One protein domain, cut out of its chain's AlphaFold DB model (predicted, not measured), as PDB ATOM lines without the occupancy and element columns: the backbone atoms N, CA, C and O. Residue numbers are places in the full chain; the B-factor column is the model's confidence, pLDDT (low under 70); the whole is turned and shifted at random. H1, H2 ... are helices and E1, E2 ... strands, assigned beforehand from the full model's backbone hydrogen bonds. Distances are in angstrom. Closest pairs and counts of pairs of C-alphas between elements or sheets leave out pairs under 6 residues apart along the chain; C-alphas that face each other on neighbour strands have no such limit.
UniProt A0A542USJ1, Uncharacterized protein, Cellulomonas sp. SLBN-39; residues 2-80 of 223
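Overview. This is residues 2 to 80 of the 223 residues of an uncharacterized protein of Cellulomonas sp. SLBN-39 (UniProt A0A542USJ1). Little regular structure: two antiparallel hairpins, long E1-E2 at one end and short E3-E4 towards the other, are joined by loops, with one helix, H1, to one side. The 79 printed residues, 28 in named elements, run H1, E1, E2, E3, E4; the class is mixed. The whole is compact, radius of gyration of the C-alphas 13.1 A, yet elongated, 41 by 25 by 25 A.

Arrangement. In the hairpin of E1, residues 40 to 45, and E2, residues 48 to 53, N 43 and O 50 are 3.0 A apart. In that of E3, residues 65 to 67, and E4, residues 75 to 78, N 66 and O 76 are 2.8 A apart. Residues 55 to 56 pair with 77 to 78 of E4, parallel. H1, residues 19 to 27, has every O i to N i+4 pair within hydrogen-bond range; its closest C-alpha to E1 is Leu 25, 8.0 A from that of Trp 41. H1 and E4 are apart.

Along the chain. E1 spans 16.2 A, E2 16.1 A, H1 12.2 A, from C-alpha 19 at (19.947, -32.629, -25.479). E4 ends at C-alpha 78, (7.614, -35.575, -11.407).

Size, cuts and confidence. The printed part has no cut. Links H1 to E1 and E2 to E3 are long. Residues 2 to 16 and 35 have pLDDT under 70.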
ATOM      1  N   ASP A   2      -1.170 -19.839 -17.912       52.34
ATOM      2  CA  ASP A   2      -0.252 -20.978 -18.008       52.34
ATOM      3  C   ASP A   2      -0.342 -21.581 -19.415       52.34
ATOM      4  O   ASP A   2      -1.437 -21.841 -19.918       52.34
ATOM      5  N   LEU A   3       0.809 -21.790 -20.053       57.75
ATOM      6  CA  LEU A   3       0.923 -22.483 -21.332       57.75
ATOM      7  C   LEU A   3       1.483 -23.884 -21.067       57.75
ATOM      8  O   LEU A   3       2.582 -24.020 -20.538       57.75
ATOM      9  N   ALA A   4       0.723 -24.918 -21.427       59.53
ATOM     10  CA  ALA A   4       1.156 -26.308 -21.326       59.53
ATOM     11  C   ALA A   4       1.563 -26.804 -22.711       59.53
ATOM     12  O   ALA A   4       0.701 -27.056 -23.546       59.53
ATOM     13  N   LEU A   5       2.865 -26.928 -22.947       58.38
ATOM     14  CA  LEU A   5       3.395 -27.451 -24.199       58.38
ATOM     15  C   LEU A   5       3.553 -28.962 -24.092       58.38
ATOM     16  O   LEU A   5       4.309 -29.445 -23.251       58.38
ATOM     17  N   ASP A   6       2.887 -29.699 -24.979       57.50
ATOM     18  CA  ASP A   6       3.324 -31.057 -25.274       57.50
ATOM     19  C   ASP A   6       4.554 -30.949 -26.171       57.50
ATOM     20  O   ASP A   6       4.447 -30.655 -27.366       57.50
ATOM     21  N   LEU A   7       5.732 -31.141 -25.585       53.66
ATOM     22  CA  LEU A   7       6.925 -31.423 -26.365       53.66
ATOM     23  C   LEU A   7       6.789 -32.866 -26.837       53.66
ATOM     24  O   LEU A   7       7.422 -33.757 -26.287       53.66
ATOM     25  N   ALA A   8       5.926 -33.097 -27.822       40.56
ATOM     26  CA  ALA A   8       5.876 -34.359 -28.526       40.56
ATOM     27  C   ALA A   8       7.091 -34.372 -29.459       40.56
ATOM     28  O   ALA A   8       7.033 -33.732 -30.516       40.56
ATOM     29  N   PRO A   9       8.206 -35.064 -29.146       43.84
ATOM     30  CA  PRO A   9       9.020 -35.519 -30.246       43.84
ATOM     31  C   PRO A   9       8.092 -36.405 -31.077       43.84
ATOM     32  O   PRO A   9       7.597 -37.437 -30.624       43.84
ATOM     33  N   VAL A  10       7.826 -35.999 -32.314       38.62
ATOM     34  CA  VAL A  10       7.632 -37.005 -33.352       38.62
ATOM     35  C   VAL A  10       8.898 -37.846 -33.265       38.62
ATOM     36  O   VAL A  10       9.930 -37.273 -33.561       38.62
ATOM     37  N   TYR A  11       8.872 -39.078 -32.744       38.72
ATOM     38  CA  TYR A  11       9.724 -40.181 -33.205       38.72
ATOM     39  C   TYR A  11       9.510 -41.514 -32.467       38.72
ATOM     40  O   TYR A  11       9.091 -41.593 -31.312       38.72
ATOM     41  N   ASP A  12       9.822 -42.542 -33.255       42.00
ATOM     42  CA  ASP A  12      10.152 -43.932 -32.959       42.00
ATOM     43  C   ASP A  12      10.886 -44.123 -31.615       42.00
ATOM     44  O   ASP A  12      11.776 -43.354 -31.256       42.00
ATOM     45  N   ARG A  13      10.471 -45.124 -30.836       43.22
ATOM     46  CA  ARG A  13      10.660 -45.202 -29.373       43.22
ATOM     47  C   ARG A  13      12.053 -45.626 -28.883       43.22
ATOM     48  O   ARG A  13      12.193 -45.841 -27.681       43.22
ATOM     49  N   ASP A  14      13.071 -45.685 -29.733       48.56
ATOM     50  CA  ASP A  14      14.307 -46.394 -29.372       48.56
ATOM     51  C   ASP A  14      15.507 -45.493 -28.997       48.56
ATOM     52  O   ASP A  14      16.451 -45.979 -28.377       48.56
ATOM     53  N   GLU A  15      15.469 -44.175 -29.246       54.34
ATOM     54  CA  GLU A  15      16.608 -43.266 -28.974       54.34
ATOM     55  C   GLU A  15      16.177 -41.892 -28.418       54.34
ATOM     56  O   GLU A  15      16.432 -40.846 -29.013       54.34
ATOM     57  N   GLN A  16      15.484 -41.849 -27.274       66.12
ATOM     58  CA  GLN A  16      15.083 -40.564 -26.677       66.12
ATOM     59  C   GLN A  16      16.314 -39.774 -26.187       66.12
ATOM     60  O   GLN A  16      16.864 -40.085 -25.136       66.12
ATOM     61  N   ASP A  17      16.731 -38.747 -26.935       82.12
ATOM     62  CA  ASP A  17      17.762 -37.760 -26.573       82.12
ATOM     63  C   ASP A  17      17.121 -36.360 -26.481       82.12
ATOM     64  O   ASP A  17      16.641 -35.808 -27.472       82.12
ATOM     65  N   PHE A  18      17.116 -35.770 -25.281       87.38
ATOM     66  CA  PHE A  18      16.572 -34.437 -24.993       87.38
ATOM     67  C   PHE A  18      17.636 -33.332 -24.991       87.38
ATOM     68  O   PHE A  18      17.343 -32.184 -24.655       87.38
ATOM     69  N   GLY A  19      18.872 -33.616 -25.399       89.38
ATOM     70  CA  GLY A  19      19.947 -32.629 -25.479       89.38
ATOM     71  C   GLY A  19      19.615 -31.452 -26.402       89.38
ATOM     72  O   GLY A  19      20.160 -30.360 -26.235       89.38
ATOM     73  N   TRP A  20      18.696 -31.633 -27.358       88.62
ATOM     74  CA  TRP A  20      18.176 -30.536 -28.178       88.62
ATOM     75  C   TRP A  20      17.409 -29.493 -27.352       88.62
ATOM     76  O   TRP A  20      17.542 -28.305 -27.637       88.62
ATOM     77  N   LEU A  21      16.664 -29.909 -26.319       89.69
ATOM     78  CA  LEU A  21      15.881 -29.018 -25.463       89.69
ATOM     79  C   LEU A  21      16.809 -28.125 -24.642       89.69
ATOM     80  O   LEU A  21      16.633 -26.912 -24.615       89.69
ATOM     81  N   GLU A  22      17.848 -28.709 -24.042       91.62
ATOM     82  CA  GLU A  22      18.869 -27.954 -23.306       91.62
ATOM     83  C   GLU A  22      19.566 -26.928 -24.205       91.62
ATOM     84  O   GLU A  22      19.682 -25.758 -23.840       91.62
ATOM     85  N   ARG A  23      19.975 -27.337 -25.416       92.75
ATOM     86  CA  ARG A  23      20.580 -26.419 -26.391       92.75
ATOM     87  C   ARG A  23      19.626 -25.291 -26.778       92.75
ATOM     88  O   ARG A  23      20.073 -24.153 -26.881       92.75
ATOM     89  N   ALA A  24      18.342 -25.588 -26.974       91.00
ATOM     90  CA  ALA A  24      17.334 -24.592 -27.317       91.00
ATOM     91  C   ALA A  24      17.096 -23.590 -26.175       91.00
ATOM     92  O   ALA A  24      17.085 -22.388 -26.429       91.00
ATOM     93  N   LEU A  25      16.977 -24.057 -24.926       92.50
ATOM     94  CA  LEU A  25      16.812 -23.197 -23.747       92.50
ATOM     95  C   LEU A  25      18.002 -22.245 -23.577       92.50
ATOM     96  O   LEU A  25      17.811 -21.038 -23.436       92.50
ATOM     97  N   VAL A  26      19.227 -22.774 -23.668       93.56
ATOM     98  CA  VAL A  26      20.454 -21.968 -23.582       93.56
ATOM     99  C   VAL A  26      20.538 -20.966 -24.734       93.56
ATOM    100  O   VAL A  26      20.825 -19.793 -24.502       93.56
ATOM    101  N   ALA A  27      20.260 -21.394 -25.970       92.25
ATOM    102  CA  ALA A  27      20.272 -20.508 -27.134       92.25
ATOM    103  C   ALA A  27      19.215 -19.393 -27.038       92.25
ATOM    104  O   ALA A  27      19.452 -18.287 -27.516       92.25
ATOM    105  N   ALA A  28      18.079 -19.670 -26.394       89.25
ATOM    106  CA  ALA A  28      17.024 -18.699 -26.126       89.25
ATOM    107  C   ALA A  28      17.318 -17.780 -24.924       89.25
ATOM    108  O   ALA A  28      16.521 -16.889 -24.645       89.25
ATOM    109  N   GLY A  29      18.442 -17.963 -24.220       92.94
ATOM    110  CA  GLY A  29      18.854 -17.117 -23.095       92.94
ATOM    111  C   GLY A  29      18.261 -17.508 -21.739       92.94
ATOM    112  O   GLY A  29      18.425 -16.766 -20.772       92.94
ATOM    113  N   PHE A  30      17.594 -18.660 -21.638       94.44
ATOM    114  CA  PHE A  30      17.140 -19.176 -20.351       94.44
ATOM    115  C   PHE A  30      18.321 -19.690 -19.519       94.44
ATOM    116  O   PHE A  30      19.246 -20.323 -20.032       94.44
ATOM    117  N   ALA A  31      18.243 -19.482 -18.208       94.12
ATOM    118  CA  ALA A  31      19.174 -20.018 -17.222       94.12
ATOM    119  C   ALA A  31      18.452 -20.977 -16.255       94.12
ATOM    120  O   ALA A  31      17.287 -20.741 -15.932       94.12
ATOM    121  N   PRO A  32      19.109 -22.042 -15.766       94.38
ATOM    122  CA  PRO A  32      18.519 -22.934 -14.772       94.38
ATOM    123  C   PRO A  32      18.288 -22.187 -13.453       94.38
ATOM    124  O   PRO A  32      19.125 -21.389 -13.022       94.38
ATOM    125  N   SER A  33      17.175 -22.463 -12.770       86.62
ATOM    126  CA  SER A  33      16.933 -21.899 -11.444       86.62
ATOM    127  C   SER A  33      17.801 -22.618 -10.403       86.62
ATOM    128  O   SER A  33      17.400 -23.640  -9.849       86.62
ATOM    129  N   GLY A  34      19.003 -22.102 -10.142       79.81
ATOM    130  CA  GLY A  34      19.931 -22.627  -9.134       79.81
ATOM    131  C   GLY A  34      21.301 -23.018  -9.692       79.81
ATOM    132  O   GLY A  34      21.613 -22.792 -10.858       79.81
ATOM    133  N   GLN A  35      22.152 -23.590  -8.834       68.25
ATOM    134  CA  GLN A  35      23.476 -24.080  -9.225       68.25
ATOM    135  C   GLN A  35      23.423 -25.592  -9.458       68.25
ATOM    136  O   GLN A  35      23.638 -26.374  -8.537       68.25
ATOM    137  N   GLY A  36      23.120 -26.012 -10.684       79.25
ATOM    138  CA  GLY A  36      23.121 -27.424 -11.061       79.25
ATOM    139  C   GLY A  36      21.940 -27.798 -11.937       79.25
ATOM    140  O   GLY A  36      21.432 -26.961 -12.679       79.25
ATOM    141  N   ARG A  37      21.548 -29.072 -11.861       85.50
ATOM    142  CA  ARG A  37      20.371 -29.593 -12.555       85.50
ATOM    143  C   ARG A  37      19.113 -28.835 -12.140       85.50
ATOM    144  O   ARG A  37      18.999 -28.451 -10.976       85.50
ATOM    145  N   ALA A  38      18.240 -28.577 -13.108       92.44
ATOM    146  CA  ALA A  38      17.041 -27.795 -12.874       92.44
ATOM    147  C   ALA A  38      15.909 -28.172 -13.829       92.44
ATOM    148  O   ALA A  38      16.066 -28.183 -15.057       92.44
ATOM    149  N   TRP A  39      14.739 -28.385 -13.236       93.38
ATOM    150  CA  TRP A  39      13.470 -28.560 -13.937       93.38
ATOM    151  C   TRP A  39      12.803 -27.219 -14.246       93.38
ATOM    152  O   TRP A  39      11.941 -27.141 -15.113       93.38
ATOM    153  N   ARG A  40      13.213 -26.150 -13.551       94.69
ATOM    154  CA  ARG A  40      12.770 -24.781 -13.798       94.69
ATOM    155  C   ARG A  40      13.892 -23.960 -14.417       94.69
ATOM    156  O   ARG A  40      15.025 -23.953 -13.938       94.69
ATOM    157  N   TRP A  41      13.536 -23.235 -15.465       95.19
ATOM    158  CA  TRP A  41      14.410 -22.350 -16.216       95.19
ATOM    159  C   TRP A  41      13.797 -20.960 -16.273       95.19
ATOM    160  O   TRP A  41      12.583 -20.809 -16.383       95.19
ATOM    161  N   THR A  42      14.632 -19.936 -16.181       94.88
ATOM    162  CA  THR A  42      14.194 -18.547 -16.071       94.88
ATOM    163  C   THR A  42      14.909 -17.671 -17.076       94.88
ATOM    164  O   THR A  42      16.117 -17.806 -17.272       94.88
ATOM    165  N   ILE A  43      14.179 -16.732 -17.656       93.88
ATOM    166  CA  ILE A  43      14.735 -15.613 -18.409       93.88
ATOM    167  C   ILE A  43      14.063 -14.336 -17.921       93.88
ATOM    168  O   ILE A  43      12.866 -14.331 -17.633       93.88
ATOM    169  N   ARG A  44      14.833 -13.254 -17.827       90.62
ATOM    170  CA  ARG A  44      14.275 -11.919 -17.643       90.62
ATOM    171  C   ARG A  44      14.227 -11.231 -18.996       90.62
ATOM    172  O   ARG A  44      15.267 -11.060 -19.630       90.62
ATOM    173  N   GLN A  45      13.031 -10.850 -19.418       86.62
ATOM    174  CA  GLN A  45      12.817 -10.064 -20.624       86.62
ATOM    175  C   GLN A  45      12.152  -8.751 -20.219       86.62
ATOM    176  O   GLN A  45      11.047  -8.749 -19.678       86.62
ATOM    177  N   ASP A  46      12.856  -7.643 -20.444       87.19
ATOM    178  CA  ASP A  46      12.488  -6.320 -19.935       87.19
ATOM    179  C   ASP A  46      12.247  -6.357 -18.408       87.19
ATOM    180  O   ASP A  46      13.145  -6.718 -17.639       87.19
ATOM    181  N   ASP A  47      11.032  -6.024 -17.968       88.56
ATOM    182  CA  ASP A  47      10.620  -6.051 -16.561       88.56
ATOM    183  C   ASP A  47       9.835  -7.308 -16.157       88.56
ATOM    184  O   ASP A  47       9.287  -7.372 -15.054       88.56
ATOM    185  N   VAL A  48       9.796  -8.322 -17.027       86.62
ATOM    186  CA  VAL A  48       9.042  -9.560 -16.815       86.62
ATOM    187  C   VAL A  48       9.989 -10.740 -16.628       86.62
ATOM    188  O   VAL A  48      10.820 -11.044 -17.485       86.62
ATOM    189  N   ASP A  49       9.820 -11.448 -15.513       89.25
ATOM    190  CA  ASP A  49      10.469 -12.738 -15.290       89.25
ATOM    191  C   ASP A  49       9.593 -13.851 -15.879       89.25
ATOM    192  O   ASP A  49       8.433 -14.030 -15.501       89.25
ATOM    193  N   VAL A  50      10.149 -14.603 -16.826       89.56
ATOM    194  CA  VAL A  50       9.483 -15.733 -17.478       89.56
ATOM    195  C   VAL A  50      10.067 -17.023 -16.930       89.56
ATOM    196  O   VAL A  50      11.280 -17.229 -16.944       89.56
ATOM    197  N   HIS A  51       9.189 -17.896 -16.444       91.12
ATOM    198  CA  HIS A  51       9.550 -19.199 -15.901       91.12
ATOM    199  C   HIS A  51       9.050 -20.298 -16.839       91.12
ATOM    200  O   HIS A  51       7.883 -20.304 -17.228       91.12
ATOM    201  N   LEU A  52       9.930 -21.241 -17.162       91.75
ATOM    202  CA  LEU A  52       9.623 -22.461 -17.891       91.75
ATOM    203  C   LEU A  52       9.862 -23.648 -16.962       91.75
ATOM    204  O   LEU A  52      10.986 -23.875 -16.518       91.75
ATOM    205  N   ASP A  53       8.799 -24.398 -16.691       91.62
ATOM    206  CA  ASP A  53       8.831 -25.593 -15.853       91.62
ATOM    207  C   ASP A  53       8.702 -26.838 -16.737       91.62
ATOM    208  O   ASP A  53       7.723 -26.996 -17.466       91.62
ATOM    209  N   VAL A  54       9.678 -27.738 -16.653       91.75
ATOM    210  CA  VAL A  54       9.647 -29.055 -17.290       91.75
ATOM    211  C   VAL A  54       9.052 -30.045 -16.293       91.75
ATOM    212  O   VAL A  54       9.635 -30.326 -15.242       91.75
ATOM    213  N   LEU A  55       7.862 -30.550 -16.607       90.19
ATOM    214  CA  LEU A  55       7.084 -31.422 -15.730       90.19
ATOM    215  C   LEU A  55       6.839 -32.771 -16.399       90.19
ATOM    216  O   LEU A  55       6.626 -32.843 -17.608       90.19
ATOM    217  N   CYS A  56       6.806 -33.827 -15.597       87.69
ATOM    218  CA  CYS A  56       6.319 -35.137 -16.008       87.69
ATOM    219  C   CYS A  56       5.352 -35.688 -14.961       87.69
ATOM    220  O   CYS A  56       5.302 -35.194 -13.836       87.69
ATOM    221  N   ASP A  57       4.591 -36.704 -15.352       84.88
ATOM    222  CA  ASP A  57       3.599 -37.367 -14.509       84.88
ATOM    223  C   ASP A  57       3.739 -38.878 -14.715       84.88
ATOM    224  O   ASP A  57       3.051 -39.486 -15.535       84.88
ATOM    225  N   VAL A  58       4.760 -39.456 -14.078       84.06
ATOM    226  CA  VAL A  58       5.065 -40.892 -14.144       84.06
ATOM    227  C   VAL A  58       4.809 -41.541 -12.787       84.06
ATOM    228  O   VAL A  58       4.941 -40.908 -11.739       84.06
ATOM    229  N   LEU A  59       4.409 -42.814 -12.800       80.44
ATOM    230  CA  LEU A  59       3.927 -43.512 -11.601       80.44
ATOM    231  C   LEU A  59       5.013 -43.745 -10.540       80.44
ATOM    232  O   LEU A  59       4.703 -43.895  -9.359       80.44
ATOM    233  N   ASP A  60       6.276 -43.812 -10.947       79.56
ATOM    234  CA  ASP A  60       7.421 -44.007 -10.070       79.56
ATOM    235  C   ASP A  60       8.105 -42.679  -9.726       79.56
ATOM    236  O   ASP A  60       7.986 -41.684 -10.428       79.56
ATOM    237  N   SER A  61       8.854 -42.641  -8.623       85.31
ATOM    238  CA  SER A  61       9.666 -41.464  -8.262       85.31
ATOM    239  C   SER A  61       8.858 -40.160  -8.105       85.31
ATOM    240  O   SER A  61       9.335 -39.075  -8.438       85.31
ATOM    241  N   ALA A  62       7.621 -40.249  -7.603       86.25
ATOM    242  CA  ALA A  62       6.759 -39.090  -7.367       86.25
ATOM    243  C   ALA A  62       7.443 -38.036  -6.477       86.25
ATOM    244  O   ALA A  62       8.032 -38.361  -5.443       86.25
ATOM    245  N   GLY A  63       7.351 -36.765  -6.876       86.69
ATOM    246  CA  GLY A  63       7.981 -35.642  -6.179       86.69
ATOM    247  C   GLY A  63       9.498 -35.550  -6.360       86.69
ATOM    248  O   GLY A  63      10.131 -34.744  -5.679       86.69
ATOM    249  N   GLN A  64      10.091 -36.367  -7.236       90.25
ATOM    250  CA  GLN A  64      11.517 -36.318  -7.543       90.25
ATOM    251  C   GLN A  64      11.790 -35.597  -8.861       90.25
ATOM    252  O   GLN A  64      10.979 -35.590  -9.787       90.25
ATOM    253  N   GLU A  65      12.982 -35.020  -8.938       92.19
ATOM    254  CA  GLU A  65      13.532 -34.439 -10.151       92.19
ATOM    255  C   GLU A  65      14.266 -35.524 -10.955       92.19
ATOM    256  O   GLU A  65      15.234 -36.125 -10.484       92.19
ATOM    257  N   LEU A  66      13.785 -35.791 -12.166       90.94
ATOM    258  CA  LEU A  66      14.255 -36.855 -13.044       90.94
ATOM    259  C   LEU A  66      15.219 -36.301 -14.091       90.94
ATOM    260  O   LEU A  66      14.923 -35.328 -14.783       90.94
ATOM    261  N   ALA A  67      16.377 -36.943 -14.232       90.56
ATOM    262  CA  ALA A  67      17.318 -36.613 -15.295       90.56
ATOM    263  C   ALA A  67      16.736 -36.985 -16.662       90.56
ATOM    264  O   ALA A  67      16.259 -38.106 -16.841       90.56
ATOM    265  N   LEU A  68      16.829 -36.073 -17.632       89.12
ATOM    266  CA  LEU A  68      16.428 -36.366 -19.002       89.12
ATOM    267  C   LEU A  68      17.615 -36.933 -19.797       89.12
ATOM    268  O   LEU A  68      18.701 -36.341 -19.776       89.12
ATOM    269  N   PRO A  69      17.446 -38.057 -20.515       88.44
ATOM    270  CA  PRO A  69      18.478 -38.589 -21.400       88.44
ATOM    271  C   PRO A  69      19.048 -37.530 -22.356       88.44
ATOM    272  O   PRO A  69      18.311 -36.704 -22.890       88.44
ATOM    273  N   GLY A  70      20.369 -37.530 -22.556       88.81
ATOM    274  CA  GLY A  70      21.048 -36.599 -23.470       88.81
ATOM    275  C   GLY A  70      21.239 -35.162 -22.956       88.81
ATOM    276  O   GLY A  70      21.880 -34.348 -23.620       88.81
ATOM    277  N   THR A  71      20.755 -34.847 -21.752       90.88
ATOM    278  CA  THR A  71      20.922 -33.528 -21.116       90.88
ATOM    279  C   THR A  71      21.978 -33.561 -20.010       90.88
ATOM    280  O   THR A  71      22.278 -34.610 -19.433       90.88
ATOM    281  N   ARG A  72      22.570 -32.403 -19.695       91.06
ATOM    282  CA  ARG A  72      23.509 -32.266 -18.567       91.06
ATOM    283  C   ARG A  72      22.833 -31.658 -17.342       91.06
ATOM    284  O   ARG A  72      23.120 -32.065 -16.213       91.06
ATOM    285  N   VAL A  73      21.975 -30.676 -17.587       92.88
ATOM    286  CA  VAL A  73      21.381 -29.754 -16.621       92.88
ATOM    287  C   VAL A  73      19.863 -29.883 -16.607       92.88
ATOM    288  O   VAL A  73      19.282 -29.888 -15.525       92.88
ATOM    289  N   VAL A  74      19.213 -29.989 -17.769       94.25
ATOM    290  CA  VAL A  74      17.746 -30.073 -17.813       94.25
ATOM    291  C   VAL A  74      17.261 -31.352 -17.129       94.25
ATOM    292  O   VAL A  74      17.772 -32.449 -17.339       94.25
ATOM    293  N   THR A  75      16.237 -31.209 -16.310       93.88
ATOM    294  CA  THR A  75      15.526 -32.311 -15.664       93.88
ATOM    295  C   THR A  75      14.027 -32.087 -15.792       93.88
ATOM    296  O   THR A  75      13.594 -31.032 -16.254       93.88
ATOM    297  N   ALA A  76      13.226 -33.068 -15.392       92.75
ATOM    298  CA  ALA A  76      11.785 -32.922 -15.246       92.75
ATOM    299  C   ALA A  76      11.386 -33.152 -13.789       92.75
ATOM    300  O   ALA A  76      11.847 -34.108 -13.170       92.75
ATOM    301  N   MET A  77      10.519 -32.312 -13.230       92.38
ATOM    302  CA  MET A  77       9.943 -32.593 -11.914       92.38
ATOM    303  C   MET A  77       8.729 -33.508 -12.078       92.38
ATOM    304  O   MET A  77       7.781 -33.153 -12.784       92.38
ATOM    305  N   ASN A  78       8.739 -34.652 -11.392       90.44
ATOM    306  CA  ASN A  78       7.614 -35.575 -11.407       90.44
ATOM    307  C   ASN A  78       6.514 -35.126 -10.438       90.44
ATOM    308  O   ASN A  78       6.643 -35.280  -9.219       90.44
ATOM    309  N   LEU A  79       5.433 -34.564 -10.978       88.12
ATOM    310  CA  LEU A  79       4.277 -34.094 -10.219       88.12
ATOM    311  C   LEU A  79       2.982 -34.579 -10.866       88.12
ATOM    312  O   LEU A  79       2.880 -34.543 -12.087       88.12
ATOM    313  N   PRO A  80       1.954 -34.903 -10.065       85.31
ATOM    314  CA  PRO A  80       0.649 -35.260 -10.596       85.31
ATOM    315  C   PRO A  80      -0.025 -34.060 -11.266       85.31
ATOM    316  O   PRO A  80       0.009 -32.945 -10.736       85.31
TER     317      PRO A  80